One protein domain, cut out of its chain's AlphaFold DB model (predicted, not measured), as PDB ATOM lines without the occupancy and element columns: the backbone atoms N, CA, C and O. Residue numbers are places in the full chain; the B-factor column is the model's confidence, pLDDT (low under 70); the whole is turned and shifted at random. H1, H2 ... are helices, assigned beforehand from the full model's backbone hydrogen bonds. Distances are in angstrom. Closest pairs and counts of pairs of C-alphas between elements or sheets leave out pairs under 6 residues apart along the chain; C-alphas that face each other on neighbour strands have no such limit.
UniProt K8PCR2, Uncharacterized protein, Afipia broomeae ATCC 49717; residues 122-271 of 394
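AT A GLANCE: This is residues 122 to 271 of the 394 residues of an uncharacterized protein of Afipia broomeae ATCC 49717 (UniProt K8PCR2). Long helices H1 and H6 run side by side, opposite ways, with H2 to H5 packed round H1 and residues 259 to 271 sticking out. The all-helix printed part has 150 residues with six named helices, H1 to H6. Only just compact, close to loose, it spans 67 by 33 by 26 A, radius of gyration of the C-alphas 17.7 A.

HOW THE PARTS SIT: Take H6, residues 230 to 270: it touches H1, residues 122 to 149, at a shallow tilt of 20 degrees, the closest C-alphas, of Glu 123 and Ala 254, 5.4 A apart. Parts of H1 touch H2, residues 159 to 171, H3, 185 to 199, H4, 202 to 208, and H5, 214 to 223. H4 has 1 of 3 O i to N i+4 pairs within hydrogen-bond range and 3 of 4 O i to N i+3.

IN THESE COORDINATES: Find H1's C-alpha 122 at (23.366, 34.394, -46.699); H6 runs 60.1 A to C-alpha 270 at (32.952, 21.920, -24.782).

THE WHOLE: pLDDT is under 70 in residues 151 to 155 and 260 to 271.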
ATOM      1  N   ILE A 122      24.811  34.386 -46.428       73.69
ATOM      2  CA  ILE A 122      23.366  34.394 -46.699       73.69
ATOM      3  C   ILE A 122      22.592  35.372 -45.803       73.69
ATOM      4  O   ILE A 122      21.745  36.127 -46.282       73.69
ATOM      5  N   GLU A 123      22.905  35.451 -44.506       79.88
ATOM      6  CA  GLU A 123      22.253  36.425 -43.619       79.88
ATOM      7  C   GLU A 123      22.637  37.852 -44.018       79.88
ATOM      8  O   GLU A 123      21.807  38.758 -43.947       79.88
ATOM      9  N   LYS A 124      23.890  38.067 -44.432       83.69
ATOM     10  CA  LYS A 124      24.347  39.361 -44.936       83.69
ATOM     11  C   LYS A 124      23.583  39.748 -46.201       83.69
ATOM     12  O   LYS A 124      23.056  40.856 -46.248       83.69
ATOM     13  N   GLN A 125      23.450  38.832 -47.163       84.00
ATOM     14  CA  GLN A 125      22.645  39.044 -48.371       84.00
ATOM     15  C   GLN A 125      21.200  39.423 -48.027       84.00
ATOM     16  O   GLN A 125      20.705  40.439 -48.508       84.00
ATOM     17  N   ILE A 126      20.541  38.679 -47.132       88.06
ATOM     18  CA  ILE A 126      19.152  38.955 -46.729       88.06
ATOM     19  C   ILE A 126      19.035  40.288 -45.977       88.06
ATOM     20  O   ILE A 126      18.071  41.027 -46.175       88.06
ATOM     21  N   LYS A 127      20.004  40.634 -45.122       90.19
ATOM     22  CA  LYS A 127      20.033  41.930 -44.423       90.19
ATOM     23  C   LYS A 127      20.187  43.099 -45.390       90.19
ATOM     24  O   LYS A 127      19.455  44.081 -45.256       90.19
ATOM     25  N   ASP A 128      21.109  42.989 -46.339       91.19
ATOM     26  CA  ASP A 128      21.350  44.017 -47.350       91.19
ATOM     27  C   ASP A 128      20.118  44.159 -48.259       91.19
ATOM     28  O   ASP A 128      19.640  45.273 -48.492       91.19
ATOM     29  N   ALA A 129      19.523  43.034 -48.671       92.56
ATOM     30  CA  ALA A 129      18.280  43.001 -49.431       92.56
ATOM     31  C   ALA A 129      17.101  43.624 -48.676       92.56
ATOM     32  O   ALA A 129      16.360  44.422 -49.252       92.56
ATOM     33  N   PHE A 130      16.936  43.311 -47.388       94.94
ATOM     34  CA  PHE A 130      15.911  43.918 -46.542       94.94
ATOM     35  C   PHE A 130      16.097  45.436 -46.451       94.94
ATOM     36  O   PHE A 130      15.134  46.177 -46.627       94.94
ATOM     37  N   ALA A 131      17.324  45.917 -46.234       95.00
ATOM     38  CA  ALA A 131      17.610  47.349 -46.171       95.00
ATOM     39  C   ALA A 131      17.236  48.069 -47.476       95.00
ATOM     40  O   ALA A 131      16.493  49.053 -47.451       95.00
ATOM     41  N   VAL A 132      17.699  47.552 -48.617       94.88
ATOM     42  CA  VAL A 132      17.386  48.108 -49.943       94.88
ATOM     43  C   VAL A 132      15.880  48.111 -50.203       94.88
ATOM     44  O   VAL A 132      15.335  49.138 -50.609       94.88
ATOM     45  N   ASN A 133      15.190  47.005 -49.923       95.56
ATOM     46  CA  ASN A 133      13.751  46.908 -50.154       95.56
ATOM     47  C   ASN A 133      12.945  47.825 -49.230       95.56
ATOM     48  O   ASN A 133      11.992  48.431 -49.700       95.56
ATOM     49  N   VAL A 134      13.339  48.025 -47.968       96.88
ATOM     50  CA  VAL A 134      12.683  49.019 -47.095       96.88
ATOM     51  C   VAL A 134      12.762  50.421 -47.704       96.88
ATOM     52  O   VAL A 134      11.778  51.158 -47.682       96.88
ATOM     53  N   PHE A 135      13.909  50.793 -48.282       95.62
ATOM     54  CA  PHE A 135      14.041  52.066 -48.986       95.62
ATOM     55  C   PHE A 135      13.142  52.139 -50.233       95.62
ATOM     56  O   PHE A 135      12.405  53.109 -50.391       95.62
ATOM     57  N   VAL A 136      13.159  51.117 -51.093       95.00
ATOM     58  CA  VAL A 136      12.353  51.101 -52.328       95.00
ATOM     59  C   VAL A 136      10.853  51.085 -52.036       95.00
ATOM     60  O   VAL A 136      10.107  51.839 -52.654       95.00
ATOM     61  N   ILE A 137      10.411  50.274 -51.074       96.50
ATOM     62  CA  ILE A 137       9.012  50.195 -50.641       96.50
ATOM     63  C   ILE A 137       8.568  51.538 -50.070       96.50
ATOM     64  O   ILE A 137       7.498  52.012 -50.432       96.50
ATOM     65  N   PHE A 138       9.392  52.199 -49.251       95.81
ATOM     66  CA  PHE A 138       9.094  53.558 -48.799       95.81
ATOM     67  C   PHE A 138       8.885  54.520 -49.977       95.81
ATOM     68  O   PHE A 138       7.873  55.216 -50.010       95.81
ATOM     69  N   GLU A 139       9.804  54.550 -50.949       94.06
ATOM     70  CA  GLU A 139       9.687  55.452 -52.103       94.06
ATOM     71  C   GLU A 139       8.429  55.147 -52.925       94.06
ATOM     72  O   GLU A 139       7.730  56.072 -53.321       94.06
ATOM     73  N   ARG A 140       8.082  53.870 -53.129       95.19
ATOM     74  CA  ARG A 140       6.846  53.474 -53.825       95.19
ATOM     75  C   ARG A 140       5.594  53.884 -53.048       95.19
ATOM     76  O   ARG A 140       4.721  54.550 -53.599       95.19
ATOM     77  N   LEU A 141       5.521  53.543 -51.761       94.81
ATOM     78  CA  LEU A 141       4.380  53.874 -50.902       94.81
ATOM     79  C   LEU A 141       4.178  55.384 -50.763       94.81
ATOM     80  O   LEU A 141       3.038  55.835 -50.711       94.81
ATOM     81  N   ARG A 142       5.257  56.176 -50.785       92.38
ATOM     82  CA  ARG A 142       5.185  57.643 -50.781       92.38
ATOM     83  C   ARG A 142       4.384  58.202 -51.957       92.38
ATOM     84  O   ARG A 142       3.761  59.245 -51.790       92.38
ATOM     85  N   TYR A 143       4.376  57.529 -53.107       91.62
ATOM     86  CA  TYR A 143       3.549  57.923 -54.249       91.62
ATOM     87  C   TYR A 143       2.164  57.270 -54.237       91.62
ATOM     88  O   TYR A 143       1.187  57.936 -54.563       91.62
ATOM     89  N   LEU A 144       2.058  55.999 -53.844       93.25
ATOM     90  CA  LEU A 144       0.798  55.250 -53.928       93.25
ATOM     91  C   LEU A 144      -0.207  55.600 -52.828       93.25
ATOM     92  O   LEU A 144      -1.395  55.734 -53.108       93.25
ATOM     93  N   VAL A 145       0.244  55.773 -51.584       92.62
ATOM     94  CA  VAL A 145      -0.641  56.072 -50.444       92.62
ATOM     95  C   VAL A 145      -1.447  57.367 -50.654       92.62
ATOM     96  O   VAL A 145      -2.661  57.329 -50.467       92.62
ATOM     97  N   PRO A 146      -0.860  58.488 -51.122       89.81
ATOM     98  CA  PRO A 146      -1.641  59.678 -51.470       89.81
ATOM     99  C   PRO A 146      -2.647  59.461 -52.607       89.81
ATOM    100  O   PRO A 146      -3.665  60.146 -52.652       89.81
ATOM    101  N   LEU A 147      -2.356  58.563 -53.554       90.38
ATOM    102  CA  LEU A 147      -3.286  58.240 -54.639       90.38
ATOM    103  C   LEU A 147      -4.456  57.384 -54.128       90.38
ATOM    104  O   LEU A 147      -5.576  57.587 -54.584       90.38
ATOM    105  N   ARG A 148      -4.209  56.494 -53.155       91.12
ATOM    106  CA  ARG A 148      -5.238  55.702 -52.459       91.12
ATOM    107  C   ARG A 148      -6.140  56.577 -51.582       91.12
ATOM    108  O   ARG A 148      -7.355  56.460 -51.666       91.12
ATOM    109  N   ASP A 149      -5.548  57.445 -50.759       86.44
ATOM    110  CA  ASP A 149      -6.270  58.190 -49.711       86.44
ATOM    111  C   ASP A 149      -6.720  59.598 -50.146       86.44
ATOM    112  O   ASP A 149      -7.434  60.289 -49.419       86.44
ATOM    113  N   GLY A 150      -6.286  60.052 -51.324       75.19
ATOM    114  CA  GLY A 150      -6.503  61.408 -51.818       75.19
ATOM    115  C   GLY A 150      -5.441  62.419 -51.352       75.19
ATOM    116  O   GLY A 150      -4.778  62.281 -50.321       75.19
ATOM    117  N   LYS A 151      -5.282  63.500 -52.131       61.84
ATOM    118  CA  LYS A 151      -4.187  64.489 -52.000       61.84
ATOM    119  C   LYS A 151      -4.138  65.253 -50.662       61.84
ATOM    120  O   LYS A 151      -3.116  65.867 -50.374       61.84
ATOM    121  N   ASN A 152      -5.194  65.207 -49.844       57.94
ATOM    122  CA  ASN A 152      -5.369  66.084 -48.677       57.94
ATOM    123  C   ASN A 152      -4.959  65.477 -47.326       57.94
ATOM    124  O   ASN A 152      -5.139  66.125 -46.299       57.94
ATOM    125  N   VAL A 153      -4.399  64.263 -47.285       56.72
ATOM    126  CA  VAL A 153      -4.100  63.616 -45.995       56.72
ATOM    127  C   VAL A 153      -2.830  64.174 -45.332       56.72
ATOM    128  O   VAL A 153      -2.815  64.286 -44.107       56.72
ATOM    129  N   ARG A 154      -1.778  64.555 -46.093       61.28
ATOM    130  CA  ARG A 154      -0.491  65.110 -45.585       61.28
ATOM    131  C   ARG A 154       0.308  65.886 -46.642       61.28
ATOM    132  O   ARG A 154       0.127  65.684 -47.839       61.28
ATOM    133  N   ASN A 155       1.271  66.703 -46.198       64.69
ATOM    134  CA  ASN A 155       2.295  67.282 -47.073       64.69
ATOM    135  C   ASN A 155       3.374  66.238 -47.423       64.69
ATOM    136  O   ASN A 155       4.411  66.145 -46.774       64.69
ATOM    137  N   TRP A 156       3.130  65.449 -48.467       74.56
ATOM    138  CA  TRP A 156       4.042  64.399 -48.941       74.56
ATOM    139  C   TRP A 156       5.319  64.921 -49.625       74.56
ATOM    140  O   TRP A 156       6.212  64.131 -49.960       74.56
ATOM    141  N   ALA A 157       5.430  66.240 -49.830       71.44
ATOM    142  CA  ALA A 157       6.680  66.874 -50.239       71.44
ATOM    143  C   ALA A 157       7.715  66.850 -49.100       71.44
ATOM    144  O   ALA A 157       8.905  66.687 -49.376       71.44
ATOM    145  N   ASP A 158       7.263  66.907 -47.841       83.56
ATOM    146  CA  ASP A 158       8.108  66.694 -46.668       83.56
ATOM    147  C   ASP A 158       8.416  65.197 -46.497       83.56
ATOM    148  O   ASP A 158       7.542  64.357 -46.250       83.56
ATOM    149  N   GLN A 159       9.696  64.863 -46.650       84.06
ATOM    150  CA  GLN A 159      10.182  63.496 -46.557       84.06
ATOM    151  C   GLN A 159      10.067  62.937 -45.133       84.06
ATOM    152  O   GLN A 159       9.785  61.749 -44.990       84.06
ATOM    153  N   GLU A 160      10.254  63.755 -44.095       87.81
ATOM    154  CA  GLU A 160      10.193  63.301 -42.704       87.81
ATOM    155  C   GLU A 160       8.747  63.004 -42.293       87.81
ATOM    156  O   GLU A 160       8.457  61.942 -41.733       87.81
ATOM    157  N   ALA A 161       7.806  63.882 -42.654       86.75
ATOM    158  CA  ALA A 161       6.381  63.650 -42.428       86.75
ATOM    159  C   ALA A 161       5.869  62.388 -43.151       86.75
ATOM    160  O   ALA A 161       5.123  61.596 -42.558       86.75
ATOM    161  N   ALA A 162       6.296  62.175 -44.402       88.88
ATOM    162  CA  ALA A 162       5.987  60.972 -45.175       88.88
ATOM    163  C   ALA A 162       6.596  59.710 -44.543       88.88
ATOM    164  O   ALA A 162       5.920  58.688 -44.422       88.88
ATOM    165  N   GLN A 163       7.856  59.786 -44.104       92.00
ATOM    166  CA  GLN A 163       8.564  58.689 -43.445       92.00
ATOM    167  C   GLN A 163       7.866  58.273 -42.156       92.00
ATOM    168  O   GLN A 163       7.555  57.095 -41.983       92.00
ATOM    169  N   ASN A 164       7.563  59.234 -41.284       91.44
ATOM    170  CA  ASN A 164       6.858  58.975 -40.035       91.44
ATOM    171  C   ASN A 164       5.495  58.321 -40.301       91.44
ATOM    172  O   ASN A 164       5.155  57.339 -39.650       91.44
ATOM    173  N   PHE A 165       4.742  58.791 -41.303       92.06
ATOM    174  CA  PHE A 165       3.465  58.166 -41.647       92.06
ATOM    175  C   PHE A 165       3.620  56.732 -42.148       92.06
ATOM    176  O   PHE A 165       3.022  55.827 -41.577       92.06
ATOM    177  N   ILE A 166       4.409  56.515 -43.204       94.25
ATOM    178  CA  ILE A 166       4.539  55.196 -43.834       94.25
ATOM    179  C   ILE A 166       5.064  54.187 -42.819       94.25
ATOM    180  O   ILE A 166       4.565  53.068 -42.734       94.25
ATOM    181  N   PHE A 167       6.034  54.578 -41.994       95.31
ATOM    182  CA  PHE A 167       6.587  53.660 -41.010       95.31
ATOM    183  C   PHE A 167       5.560  53.329 -39.938       95.31
ATOM    184  O   PHE A 167       5.360  52.153 -39.662       95.31
ATOM    185  N   ASP A 168       4.883  54.327 -39.373       94.44
ATOM    186  CA  ASP A 168       4.008  54.113 -38.219       94.44
ATOM    187  C   ASP A 168       2.622  53.567 -38.604       94.44
ATOM    188  O   ASP A 168       1.981  52.911 -37.783       94.44
ATOM    189  N   LYS A 169       2.154  53.813 -39.835       93.12
ATOM    190  CA  LYS A 169       0.805  53.443 -40.302       93.12
ATOM    191  C   LYS A 169       0.776  52.348 -41.360       93.12
ATOM    192  O   LYS A 169      -0.173  51.574 -41.363       93.12
ATOM    193  N   GLU A 170       1.788  52.242 -42.219       94.69
ATOM    194  CA  GLU A 170       1.779  51.254 -43.309       94.69
ATOM    195  C   GLU A 170       2.672  50.040 -43.033       94.69
ATOM    196  O   GLU A 170       2.329  48.949 -43.479       94.69
ATOM    197  N   LEU A 171       3.798  50.205 -42.321       95.81
ATOM    198  CA  LEU A 171       4.788  49.132 -42.123       95.81
ATOM    199  C   LEU A 171       4.817  48.554 -40.704       95.81
ATOM    200  O   LEU A 171       4.884  47.341 -40.534       95.81
ATOM    201  N   LEU A 172       4.790  49.398 -39.671       95.12
ATOM    202  CA  LEU A 172       4.858  48.957 -38.275       95.12
ATOM    203  C   LEU A 172       3.669  48.074 -37.851       95.12
ATOM    204  O   LEU A 172       3.928  47.119 -37.115       95.12
ATOM    205  N   PRO A 173       2.418  48.336 -38.295       94.88
ATOM    206  CA  PRO A 173       1.270  47.495 -37.953       94.88
ATOM    207  C   PRO A 173       1.266  46.120 -38.627       94.88
ATOM    208  O   PRO A 173       0.479  45.269 -38.228       94.88
ATOM    209  N   LEU A 174       2.114  45.901 -39.639       94.19
ATOM    210  CA  LEU A 174       2.172  44.626 -40.348       94.19
ATOM    211  C   LEU A 174       2.632  43.492 -39.419       94.19
ATOM    212  O   LEU A 174       3.329  43.751 -38.434       94.19
ATOM    213  N   PRO A 175       2.309  42.231 -39.749       90.94
ATOM    214  CA  PRO A 175       2.769  41.070 -38.997       90.94
ATOM    215  C   PRO A 175       4.290  41.037 -38.842       90.94
ATOM    216  O   PRO A 175       5.049  41.243 -39.794       90.94
ATOM    217  N   TRP A 176       4.737  40.749 -37.620       90.12
ATOM    218  CA  TRP A 176       6.148  40.578 -37.288       90.12
ATOM    219  C   TRP A 176       6.469  39.098 -37.077       90.12
ATOM    220  O   TRP A 176       5.583  38.344 -36.677       90.12
ATOM    221  N   PRO A 177       7.724  38.671 -37.310       86.06
ATOM    222  CA  PRO A 177       8.127  37.285 -37.096       86.06
ATOM    223  C   PRO A 177       7.833  36.833 -35.661       86.06
ATOM    224  O   PRO A 177       8.091  37.584 -34.720       86.06
ATOM    225  N   GLU A 178       7.343  35.604 -35.487       77.44
ATOM    226  CA  GLU A 178       6.957  35.058 -34.172       77.44
ATOM    227  C   GLU A 178       8.106  35.117 -33.156       77.44
ATOM    228  O   GLU A 178       7.907  35.465 -31.995       77.44
ATOM    229  N   ARG A 179       9.335  34.855 -33.617       74.94
ATOM    230  CA  ARG A 179      10.569  34.919 -32.817       74.94
ATOM    231  C   ARG A 179      11.306  36.262 -32.942       74.94
ATOM    232  O   ARG A 179      12.525  36.327 -32.788       74.94
ATOM    233  N   ASP A 180      10.598  37.358 -33.230       81.62
ATOM    234  CA  ASP A 180      11.199  38.696 -33.240       81.62
ATOM    235  C   ASP A 180      11.623  39.115 -31.823       81.62
ATOM    236  O   ASP A 180      10.812  39.495 -30.981       81.62
ATOM    237  N   HIS A 181      12.935  39.131 -31.589       77.94
ATOM    238  CA  HIS A 181      13.564  39.579 -30.342       77.94
ATOM    239  C   HIS A 181      13.237  41.038 -29.950       77.94
ATOM    240  O   HIS A 181      13.594  41.508 -28.862       77.94
ATOM    241  N   ARG A 182      12.595  41.809 -30.834       85.75
ATOM    242  CA  ARG A 182      12.167  43.187 -30.578       85.75
ATOM    243  C   ARG A 182      10.743  43.185 -30.025       85.75
ATOM    244  O   ARG A 182       9.765  43.223 -30.759       85.75
ATOM    245  N   THR A 183      10.646  43.268 -28.705       82.44
ATOM    246  CA  THR A 183       9.374  43.216 -27.963       82.44
ATOM    247  C   THR A 183       8.554  44.513 -27.973       82.44
ATOM    248  O   THR A 183       7.471  44.554 -27.402       82.44
ATOM    249  N   THR A 184       9.038  45.602 -28.587       88.75
ATOM    250  CA  THR A 184       8.351  46.909 -28.556       88.75
ATOM    251  C   THR A 184       8.275  47.569 -29.927       88.75
ATOM    252  O   THR A 184       9.221  47.503 -30.721       88.75
ATOM    253  N   GLY A 185       7.189  48.316 -30.165       91.19
ATOM    254  CA  GLY A 185       7.001  49.117 -31.381       91.19
ATOM    255  C   GLY A 185       8.140  50.114 -31.621       91.19
ATOM    256  O   GLY A 185       8.617  50.253 -32.743       91.19
ATOM    257  N   LYS A 186       8.692  50.720 -30.559       94.06
ATOM    258  CA  LYS A 186       9.853  51.626 -30.648       94.06
ATOM    259  C   LYS A 186      11.100  50.934 -31.214       94.06
ATOM    260  O   LYS A 186      11.808  51.522 -32.030       94.06
ATOM    261  N   ARG A 187      11.389  49.693 -30.797       93.31
ATOM    262  CA  ARG A 187      12.532  48.914 -31.313       93.31
ATOM    263  C   ARG A 187      12.311  48.483 -32.765       93.31
ATOM    264  O   ARG A 187      13.233  48.578 -33.570       93.31
ATOM    265  N   ARG A 188      11.090  48.072 -33.103       95.19
ATOM    266  CA  ARG A 188      10.673  47.710 -34.467       95.19
ATOM    267  C   ARG A 188      10.741  48.893 -35.435       95.19
ATOM    268  O   ARG A 188      11.339  48.788 -36.499       95.19
ATOM    269  N   ARG A 189      10.263  50.064 -35.021       95.88
ATOM    270  CA  ARG A 189      10.392  51.313 -35.782       95.88
ATOM    271  C   ARG A 189      11.850  51.691 -36.040       95.88
ATOM    272  O   ARG A 189      12.206  52.036 -37.160       95.88
ATOM    273  N   ARG A 190      12.715  51.583 -35.022       95.75
ATOM    274  CA  ARG A 190      14.163  51.830 -35.171       95.75
ATOM    275  C   ARG A 190      14.816  50.901 -36.189       95.75
ATOM    276  O   ARG A 190      15.723  51.331 -36.894       95.75
ATOM    277  N   LEU A 191      14.374  49.648 -36.270       95.06
ATOM    278  CA  LEU A 191      14.847  48.722 -37.294       95.06
ATOM    279  C   LEU A 191      14.462  49.202 -38.694       95.06
ATOM    280  O   LEU A 191      15.332  49.225 -39.559       95.06
ATOM    281  N   ILE A 192      13.197  49.583 -38.909       96.81
ATOM    282  CA  ILE A 192      12.724  50.100 -40.204       96.81
ATOM    283  C   ILE A 192      13.531  51.344 -40.593       96.81
ATOM    284  O   ILE A 192      14.064  51.417 -41.694       96.81
ATOM    285  N   ASP A 193      13.708  52.280 -39.662       95.94
ATOM    286  CA  ASP A 193      14.498  53.498 -39.867       95.94
ATOM    287  C   ASP A 193      15.967  53.205 -40.201       95.94
ATOM    288  O   ASP A 193      16.515  53.731 -41.169       95.94
ATOM    289  N   THR A 194      16.592  52.283 -39.470       95.50
ATOM    290  CA  THR A 194      17.972  51.860 -39.743       95.50
ATOM    291  C   THR A 194      18.090  51.193 -41.115       95.50
ATOM    292  O   THR A 194      19.015  51.490 -41.871       95.50
ATOM    293  N   ALA A 195      17.148  50.309 -41.455       95.25
ATOM    294  CA  ALA A 195      17.094  49.625 -42.740       95.25
ATOM    295  C   ALA A 195      16.920  50.620 -43.892       95.25
ATOM    296  O   ALA A 195      17.671  50.552 -44.858       95.25
ATOM    297  N   TRP A 196      16.029  51.601 -43.750       95.75
ATOM    298  CA  TRP A 196      15.820  52.662 -44.732       95.75
ATOM    299  C   TRP A 196      17.081  53.505 -44.964       95.75
ATOM    300  O   TRP A 196      17.492  53.688 -46.110       95.75
ATOM    301  N   ARG A 197      17.756  53.961 -43.895       93.38
ATOM    302  CA  ARG A 197      19.017  54.723 -44.014       93.38
ATOM    303  C   ARG A 197      20.118  53.908 -44.687       93.38
ATOM    304  O   ARG A 197      20.876  54.431 -45.503       93.38
ATOM    305  N   ASN A 198      20.221  52.623 -44.357       92.56
ATOM    306  CA  ASN A 198      21.209  51.733 -44.963       92.56
ATOM    307  C   ASN A 198      20.874  51.415 -46.426       92.56
ATOM    308  O   ASN A 198      21.776  51.403 -47.264       92.56
ATOM    309  N   GLY A 199      19.593  51.231 -46.740       91.25
ATOM    310  CA  GLY A 199      19.085  50.928 -48.074       91.25
ATOM    311  C   GLY A 199      19.313  52.032 -49.096       91.25
ATOM    312  O   GLY A 199      19.344  51.756 -50.284       91.25
ATOM    313  N   GLN A 200      19.538  53.271 -48.656       90.31
ATOM    314  CA  GLN A 200      19.886  54.393 -49.533       90.31
ATOM    315  C   GLN A 200      21.341  54.381 -50.008       90.31
ATOM    316  O   GLN A 200      21.707  55.116 -50.930       90.31
ATOM    317  N   ARG A 201      22.209  53.589 -49.371       89.00
ATOM    318  CA  ARG A 201      23.637  53.587 -49.695       89.00
ATOM    319  C   ARG A 201      23.841  52.943 -51.065       89.00
ATOM    320  O   ARG A 201      23.511  51.777 -51.274       89.00
ATOM    321  N   GLN A 202      24.467  53.686 -51.984       80.75
ATOM    322  CA  GLN A 202      24.633  53.251 -53.379       80.75
ATOM    323  C   GLN A 202      25.317  51.890 -53.538       80.75
ATOM    324  O   GLN A 202      25.004  51.173 -54.486       80.75
ATOM    325  N   LYS A 203      26.230  51.530 -52.625       81.31
ATOM    326  CA  LYS A 203      26.917  50.233 -52.642       81.31
ATOM    327  C   LYS A 203      25.927  49.064 -52.660       81.31
ATOM    328  O   LYS A 203      26.112  48.156 -53.454       81.31
ATOM    329  N   PHE A 204      24.895  49.107 -51.817       78.31
ATOM    330  CA  PHE A 204      23.904  48.033 -51.707       78.31
ATOM    331  C   PHE A 204      22.824  48.151 -52.779       78.31
ATOM    332  O   PHE A 204      22.414  47.149 -53.355       78.31
ATOM    333  N   LEU A 205      22.418  49.384 -53.110       84.19
ATOM    334  CA  LEU A 205      21.426  49.624 -54.159       84.19
ATOM    335  C   LEU A 205      21.842  49.017 -55.491       84.19
ATOM    336  O   LEU A 205      21.030  48.340 -56.105       84.19
ATOM    337  N   ARG A 206      23.098  49.196 -55.915       82.19
ATOM    338  CA  ARG A 206      23.578  48.686 -57.210       82.19
ATOM    339  C   ARG A 206      23.573  47.161 -57.313       82.19
ATOM    340  O   ARG A 206      23.537  46.655 -58.429       82.19
ATOM    341  N   CYS A 207      23.600  46.445 -56.188       78.75
ATOM    342  CA  CYS A 207      23.531  44.985 -56.182       78.75
ATOM    343  C   CYS A 207      22.147  44.473 -56.607       78.75
ATOM    344  O   CYS A 207      22.070  43.447 -57.271       78.75
ATOM    345  N   LEU A 208      21.070  45.192 -56.272       86.12
ATOM    346  CA  LEU A 208      19.693  44.787 -56.598       86.12
ATOM    347  C   LEU A 208      19.050  45.634 -57.702       86.12
ATOM    348  O   LEU A 208      18.242  45.134 -58.473       86.12
ATOM    349  N   TYR A 209      19.421  46.906 -57.795       88.88
ATOM    350  CA  TYR A 209      18.880  47.892 -58.725       88.88
ATOM    351  C   TYR A 209      20.042  48.557 -59.477       88.88
ATOM    352  O   TYR A 209      20.659  49.497 -58.962       88.88
ATOM    353  N   PRO A 210      20.362  48.108 -60.704       83.06
ATOM    354  CA  PRO A 210      21.527  48.596 -61.445       83.06
ATOM    355  C   PRO A 210      21.417  50.079 -61.851       83.06
ATOM    356  O   PRO A 210      22.428  50.728 -62.132       83.06
ATOM    357  N   SER A 211      20.208  50.654 -61.858       81.06
ATOM    358  CA  SER A 211      19.982  52.045 -62.256       81.06
ATOM    359  C   SER A 211      20.490  53.065 -61.232       81.06
ATOM    360  O   SER A 211      20.112  53.073 -60.061       81.06
ATOM    361  N   LYS A 212      21.261  54.048 -61.714       81.75
ATOM    362  CA  LYS A 212      21.658  55.238 -60.935       81.75
ATOM    363  C   LYS A 212      20.511  56.243 -60.741       81.75
ATOM    364  O   LYS A 212      20.673  57.201 -59.989       81.75
ATOM    365  N   ARG A 213      19.377  56.069 -61.433       86.19
ATOM    366  CA  ARG A 213      18.235  57.003 -61.446       86.19
ATOM    367  C   ARG A 213      16.977  56.413 -60.800       86.19
ATOM    368  O   ARG A 213      15.887  56.916 -61.049       86.19
ATOM    369  N   LEU A 214      17.127  55.413 -59.928       88.19
ATOM    370  CA  LEU A 214      16.025  54.637 -59.346       88.19
ATOM    371  C   LEU A 214      14.856  55.484 -58.809       88.19
ATOM    372  O   LEU A 214      13.714  55.202 -59.138       88.19
ATOM    373  N   ARG A 215      15.107  56.566 -58.053       89.25
ATOM    374  CA  ARG A 215      14.020  57.440 -57.555       89.25
ATOM    375  C   ARG A 215      13.184  58.059 -58.682       89.25
ATOM    376  O   ARG A 215      11.968  58.130 -58.572       89.25
ATOM    377  N   ARG A 216      13.826  58.484 -59.777       89.31
ATOM    378  CA  ARG A 216      13.122  59.030 -60.952       89.31
ATOM    379  C   ARG A 216      12.346  57.945 -61.688       89.31
ATOM    380  O   ARG A 216      11.267  58.217 -62.188       89.31
ATOM    381  N   GLU A 217      12.888  56.732 -61.746       90.00
ATOM    382  CA  GLU A 217      12.195  55.585 -62.341       90.00
ATOM    383  C   GLU A 217      10.964  55.188 -61.529       90.00
ATOM    384  O   GLU A 217       9.921  54.945 -62.121       90.00
ATOM    385  N   ILE A 218      11.060  55.191 -60.195       91.62
ATOM    386  CA  ILE A 218       9.918  54.967 -59.301       91.62
ATOM    387  C   ILE A 218       8.872  56.069 -59.491       91.62
ATOM    388  O   ILE A 218       7.696  55.756 -59.627       91.62
ATOM    389  N   ALA A 219       9.277  57.338 -59.566       89.75
ATOM    390  CA  ALA A 219       8.343  58.434 -59.824       89.75
ATOM    391  C   ALA A 219       7.629  58.279 -61.181       89.75
ATOM    392  O   ALA A 219       6.413  58.409 -61.253       89.75
ATOM    393  N   ALA A 220       8.367  57.947 -62.246       90.69
ATOM    394  CA  ALA A 220       7.795  57.725 -63.576       90.69
ATOM    395  C   ALA A 220       6.860  56.505 -63.618       90.69
ATOM    396  O   ALA A 220       5.816  56.553 -64.256       90.69
ATOM    397  N   TRP A 221       7.218  55.426 -62.920       91.00
ATOM    398  CA  TRP A 221       6.358  54.257 -62.740       91.00
ATOM    399  C   TRP A 221       5.064  54.614 -61.998       91.00
ATOM    400  O   TRP A 221       3.985  54.204 -62.418       91.00
ATOM    401  N   ALA A 222       5.154  55.427 -60.943       91.25
ATOM    402  CA  ALA A 222       4.001  55.819 -60.140       91.25
ATOM    403  C   ALA A 222       2.980  56.671 -60.912       91.25
ATOM    404  O   ALA A 222       1.792  56.623 -60.600       91.25
ATOM    405  N   GLU A 223       3.399  57.409 -61.948       90.00
ATOM    406  CA  GLU A 223       2.466  58.147 -62.813       90.00
ATOM    407  C   GLU A 223       1.478  57.222 -63.541       90.00
ATOM    408  O   GLU A 223       0.348  57.634 -63.795       90.00
ATOM    409  N   GLY A 224       1.833  55.953 -63.789       89.50
ATOM    410  CA  GLY A 224       0.913  54.958 -64.359       89.50
ATOM    411  C   GLY A 224      -0.290  54.624 -63.465       89.50
ATOM    412  O   GLY A 224      -1.298  54.117 -63.954       89.50
ATOM    413  N   PHE A 225      -0.216  54.952 -62.170       92.12
ATOM    414  CA  PHE A 225      -1.302  54.762 -61.207       92.12
ATOM    415  C   PHE A 225      -2.213  55.986 -61.078       92.12
ATOM    416  O   PHE A 225      -3.254  55.924 -60.422       92.12
ATOM    417  N   ARG A 226      -1.858  57.122 -61.689       88.38
ATOM    418  CA  ARG A 226      -2.684  58.328 -61.616       88.38
ATOM    419  C   ARG A 226      -4.003  58.096 -62.360       88.38
ATOM    420  O   ARG A 226      -4.007  57.788 -63.545       88.38
ATOM    421  N   GLY A 227      -5.124  58.292 -61.666       86.56
ATOM    422  CA  GLY A 227      -6.463  58.093 -62.235       86.56
ATOM    423  C   GLY A 227      -6.900  56.628 -62.320       86.56
ATOM    424  O   GLY A 227      -8.005  56.365 -62.787       86.56
ATOM    425  N   GLN A 228      -6.073  55.687 -61.848       92.88
ATOM    426  CA  GLN A 228      -6.494  54.303 -61.658       92.88
ATOM    427  C   GLN A 228      -7.506  54.198 -60.517       92.88
ATOM    428  O   GLN A 228      -7.589  55.062 -59.639       92.88
ATOM    429  N   ARG A 229      -8.268  53.105 -60.524       93.38
ATOM    430  CA  ARG A 229      -9.200  52.801 -59.440       93.38
ATOM    431  C   ARG A 229      -8.449  52.498 -58.137       93.38
ATOM    432  O   ARG A 229      -7.328  51.987 -58.151       93.38
ATOM    433  N   GLN A 230      -9.094  52.782 -57.009       92.38
ATOM    434  CA  GLN A 230      -8.508  52.612 -55.677       92.38
ATOM    435  C   GLN A 230      -8.119  51.157 -55.375       92.38
ATOM    436  O   GLN A 230      -7.077  50.931 -54.767       92.38
ATOM    437  N   ASP A 231      -8.898  50.179 -55.845       93.69
ATOM    438  CA  ASP A 231      -8.636  48.748 -55.661       93.69
ATOM    439  C   ASP A 231      -7.332  48.295 -56.337       93.69
ATOM    440  O   ASP A 231      -6.588  47.504 -55.762       93.69
ATOM    441  N   VAL A 232      -7.003  48.856 -57.507       93.69
ATOM    442  CA  VAL A 232      -5.744  48.582 -58.224       93.69
ATOM    443  C   VAL A 232      -4.546  49.136 -57.451       93.69
ATOM    444  O   VAL A 232      -3.516  48.478 -57.309       93.69
ATOM    445  N   ILE A 233      -4.681  50.350 -56.911       94.69
ATOM    446  CA  ILE A 233      -3.633  50.983 -56.098       94.69
ATOM    447  C   ILE A 233      -3.438  50.201 -54.791       94.69
ATOM    448  O   ILE A 233      -2.309  49.990 -54.347       94.69
ATOM    449  N   GLU A 234      -4.529  49.758 -54.171       95.25
ATOM    450  CA  GLU A 234      -4.495  48.958 -52.952       95.25
ATOM    451  C   GLU A 234      -3.875  47.576 -53.184       95.25
ATOM    452  O   GLU A 234      -3.091  47.111 -52.357       95.25
ATOM    453  N   GLU A 235      -4.158  46.934 -54.316       95.38
ATOM    454  CA  GLU A 235      -3.499  45.695 -54.727       95.38
ATOM    455  C   GLU A 235      -1.977  45.871 -54.844       95.38
ATOM    456  O   GLU A 235      -1.227  45.115 -54.222       95.38
ATOM    457  N   GLU A 236      -1.503  46.927 -55.511       96.50
ATOM    458  CA  GLU A 236      -0.069  47.230 -55.590       96.50
ATOM    459  C   GLU A 236       0.538  47.512 -54.201       96.50
ATOM    460  O   GLU A 236       1.620  47.021 -53.873       96.50
ATOM    461  N   ILE A 237      -0.158  48.252 -53.331       96.69
ATOM    462  CA  ILE A 237       0.297  48.491 -51.952       96.69
ATOM    463  C   ILE A 237       0.441  47.166 -51.186       96.69
ATOM    464  O   ILE A 237       1.449  46.967 -50.499       96.69
ATOM    465  N   ARG A 238      -0.518  46.238 -51.317       96.31
ATOM    466  CA  ARG A 238      -0.438  44.901 -50.702       96.31
ATOM    467  C   ARG A 238       0.732  44.098 -51.263       96.31
ATOM    468  O   ARG A 238       1.461  43.475 -50.486       96.31
ATOM    469  N   PHE A 239       0.990  44.177 -52.568       96.00
ATOM    470  CA  PHE A 239       2.157  43.551 -53.197       96.00
ATOM    471  C   PHE A 239       3.479  44.055 -52.593       96.00
ATOM    472  O   PHE A 239       4.365  43.256 -52.276       96.00
ATOM    473  N   GLN A 240       3.605  45.366 -52.351       96.88
ATOM    474  CA  GLN A 240       4.787  45.950 -51.700       96.88
ATOM    475  C   GLN A 240       4.917  45.523 -50.227       96.88
ATOM    476  O   GLN A 240       5.994  45.118 -49.786       96.88
ATOM    477  N   LYS A 241       3.824  45.567 -49.457       96.62
ATOM    478  CA  LYS A 241       3.814  45.166 -48.037       96.62
ATOM    479  C   LYS A 241       4.166  43.691 -47.843       96.62
ATOM    480  O   LYS A 241       4.903  43.350 -46.919       96.62
ATOM    481  N   THR A 242       3.706  42.829 -48.746       95.38
ATOM    482  CA  THR A 242       3.985  41.386 -48.709       95.38
ATOM    483  C   THR A 242       5.484  41.100 -48.843       95.38
ATOM    484  O   THR A 242       6.030  40.294 -48.090       95.38
ATOM    485  N   GLN A 243       6.193  41.835 -49.710       95.31
ATOM    486  CA  GLN A 243       7.657  41.742 -49.830       95.31
ATOM    487  C   GLN A 243       8.367  42.164 -48.538       95.31
ATOM    488  O   GLN A 243       9.310  41.498 -48.107       95.31
ATOM    489  N   PHE A 244       7.904  43.243 -47.889       96.12
ATOM    490  CA  PHE A 244       8.455  43.694 -46.606       96.12
ATOM    491  C   PHE A 244       8.335  42.611 -45.529       96.12
ATOM    492  O   PHE A 244       9.335  42.281 -44.887       96.12
ATOM    493  N   VAL A 245       7.137  42.044 -45.344       93.88
ATOM    494  CA  VAL A 245       6.880  41.021 -44.318       93.88
ATOM    495  C   VAL A 245       7.713  39.769 -44.582       93.88
ATOM    496  O   VAL A 245       8.428  39.317 -43.686       93.88
ATOM    497  N   ALA A 246       7.716  39.264 -45.817       91.38
ATOM    498  CA  ALA A 246       8.452  38.054 -46.172       91.38
ATOM    499  C   ALA A 246       9.973  38.212 -45.980       91.38
ATOM    500  O   ALA A 246      10.627  37.337 -45.402       91.38
ATOM    501  N   LEU A 247      10.561  39.344 -46.396       92.88
ATOM    502  CA  LEU A 247      11.986  39.620 -46.162       92.88
ATOM    503  C   LEU A 247      12.302  39.774 -44.670       92.88
ATOM    504  O   LEU A 247      13.344  39.310 -44.206       92.88
ATOM    505  N   ASN A 248      11.411  40.410 -43.903       92.31
ATOM    506  CA  ASN A 248      11.558  40.569 -42.455       92.31
ATOM    507  C   ASN A 248      11.578  39.204 -41.745       92.31
ATOM    508  O   ASN A 248      12.422  38.984 -40.872       92.31
ATOM    509  N   MET A 249      10.696  38.287 -42.160       88.12
ATOM    510  CA  MET A 249      10.661  36.898 -41.696       88.12
ATOM    511  C   MET A 249      11.947  36.153 -42.040       88.12
ATOM    512  O   MET A 249      12.591  35.620 -41.137       88.12
ATOM    513  N   CYS A 250      12.380  36.184 -43.305       86.19
ATOM    514  CA  CYS A 250      13.624  35.532 -43.725       86.19
ATOM    515  C   CYS A 250      14.838  36.071 -42.959       86.19
ATOM    516  O   CYS A 250      15.719  35.304 -42.585       86.19
ATOM    517  N   ARG A 251      14.874  37.377 -42.661       89.12
ATOM    518  CA  ARG A 251      15.965  37.996 -41.898       89.12
ATOM    519  C   ARG A 251      16.026  37.514 -40.448       89.12
ATOM    520  O   ARG A 251      17.116  37.219 -39.965       89.12
ATOM    521  N   GLU A 252      14.899  37.487 -39.730       86.19
ATOM    522  CA  GLU A 252      14.896  36.951 -38.358       86.19
ATOM    523  C   GLU A 252      15.228  35.465 -38.352       86.19
ATOM    524  O   GLU A 252      15.990  35.014 -37.500       86.19
ATOM    525  N   ARG A 253      14.742  34.729 -39.350       79.12
ATOM    526  CA  ARG A 253      15.014  33.307 -39.460       79.12
ATOM    527  C   ARG A 253      16.489  33.015 -39.742       79.12
ATOM    528  O   ARG A 253      17.063  32.170 -39.073       79.12
ATOM    529  N   ALA A 254      17.135  33.759 -40.639       77.62
ATOM    530  CA  ALA A 254      18.579  33.657 -40.883       77.62
ATOM    531  C   ALA A 254      19.401  33.876 -39.597       77.62
ATOM    532  O   ALA A 254      20.346  33.142 -39.313       77.62
ATOM    533  N   LYS A 255      19.001  34.869 -38.790       78.75
ATOM    534  CA  LYS A 255      19.631  35.166 -37.498       78.75
ATOM    535  C   LYS A 255      19.452  34.020 -36.501       78.75
ATOM    536  O   LYS A 255      20.384  33.700 -35.767       78.75
ATOM    537  N   GLU A 256      18.260  33.436 -36.458       75.94
ATOM    538  CA  GLU A 256      17.940  32.287 -35.611       75.94
ATOM    539  C   GLU A 256      18.765  31.054 -35.997       75.94
ATOM    540  O   GLU A 256      19.402  30.467 -35.126       75.94
ATOM    541  N   PHE A 257      18.826  30.720 -37.291       71.44
ATOM    542  CA  PHE A 257      19.674  29.645 -37.814       71.44
ATOM    543  C   PHE A 257      21.121  29.804 -37.348       71.44
ATOM    544  O   PHE A 257      21.681  28.889 -36.752       71.44
ATOM    545  N   ARG A 258      21.703  30.999 -37.519       70.38
ATOM    546  CA  ARG A 258      23.065  31.272 -37.044       70.38
ATOM    547  C   ARG A 258      23.217  31.073 -35.539       70.38
ATOM    548  O   ARG A 258      24.256  30.582 -35.095       70.38
ATOM    549  N   PHE A 259      22.267  31.580 -34.758       71.12
ATOM    550  CA  PHE A 259      22.337  31.502 -33.302       71.12
ATOM    551  C   PHE A 259      22.406  30.041 -32.864       71.12
ATOM    552  O   PHE A 259      23.339  29.667 -32.160       71.12
ATOM    553  N   ILE A 260      21.513  29.217 -33.403       68.00
ATOM    554  CA  ILE A 260      21.450  27.790 -33.105       68.00
ATOM    555  C   ILE A 260      22.711  27.077 -33.594       68.00
ATOM    556  O   ILE A 260      23.333  26.368 -32.819       68.00
ATOM    557  N   GLU A 261      23.181  27.320 -34.820       64.25
ATOM    558  CA  GLU A 261      24.452  26.740 -35.287       64.25
ATOM    559  C   GLU A 261      25.649  27.108 -34.398       64.25
ATOM    560  O   GLU A 261      26.583  26.317 -34.248       64.25
ATOM    561  N   SER A 262      25.641  28.311 -33.814       66.38
ATOM    562  CA  SER A 262      26.682  28.737 -32.873       66.38
ATOM    563  C   SER A 262      26.574  27.983 -31.547       66.38
ATOM    564  O   SER A 262      27.600  27.536 -31.050       66.38
ATOM    565  N   GLU A 263      25.364  27.798 -31.008       67.25
ATOM    566  CA  GLU A 263      25.125  26.992 -29.800       67.25
ATOM    567  C   GLU A 263      25.550  25.534 -30.006       67.25
ATOM    568  O   GLU A 263      26.277  24.986 -29.182       67.25
ATOM    569  N   ILE A 264      25.184  24.941 -31.148       59.28
ATOM    570  CA  ILE A 264      25.599  23.588 -31.546       59.28
ATOM    571  C   ILE A 264      27.128  23.495 -31.607       59.28
ATOM    572  O   ILE A 264      27.719  22.596 -31.013       59.28
ATOM    573  N   SER A 265      27.783  24.451 -32.278       59.75
ATOM    574  CA  SER A 265      29.250  24.480 -32.386       59.75
ATOM    575  C   SER A 265      29.931  24.616 -31.019       59.75
ATOM    576  O   SER A 265      30.944  23.969 -30.772       59.75
ATOM    577  N   GLU A 266      29.407  25.465 -30.129       63.84
ATOM    578  CA  GLU A 266      29.939  25.632 -28.771       63.84
ATOM    579  C   GLU A 266      29.739  24.374 -27.919       63.84
ATOM    580  O   GLU A 266      30.657  23.994 -27.195       63.84
ATOM    581  N   SER A 267      28.585  23.711 -28.037       60.28
ATOM    582  CA  SER A 267      28.297  22.450 -27.345       60.28
ATOM    583  C   SER A 267      29.293  21.362 -27.743       60.28
ATOM    584  O   SER A 267      29.953  20.790 -26.880       60.28
ATOM    585  N   ILE A 268      29.485  21.154 -29.052       56.59
ATOM    586  CA  ILE A 268      30.426  20.155 -29.584       56.59
ATOM    587  C   ILE A 268      31.870  20.457 -29.145       56.59
ATOM    588  O   ILE A 268      32.641  19.538 -28.889       56.59
ATOM    589  N   ARG A 269      32.271  21.734 -29.032       59.00
ATOM    590  CA  ARG A 269      33.626  22.088 -28.567       59.00
ATOM    591  C   ARG A 269      33.849  21.857 -27.077       59.00
ATOM    592  O   ARG A 269      34.972  21.542 -26.694       59.00
ATOM    593  N   ARG A 270      32.830  22.074 -26.240       60.97
ATOM    594  CA  ARG A 270      32.952  21.920 -24.782       60.97
ATOM    595  C   ARG A 270      33.027  20.455 -24.370       60.97
ATOM    596  O   ARG A 270      33.805  20.133 -23.479       60.97
ATOM    597  N   GLU A 271      32.265  19.593 -25.034       55.97
ATOM    598  CA  GLU A 271      32.199  18.160 -24.735       55.97
ATOM    599  C   GLU A 271      32.264  17.341 -26.037       55.97
ATOM    600  O   GLU A 271      31.263  16.772 -26.463       55.97
TER     601      GLU A 271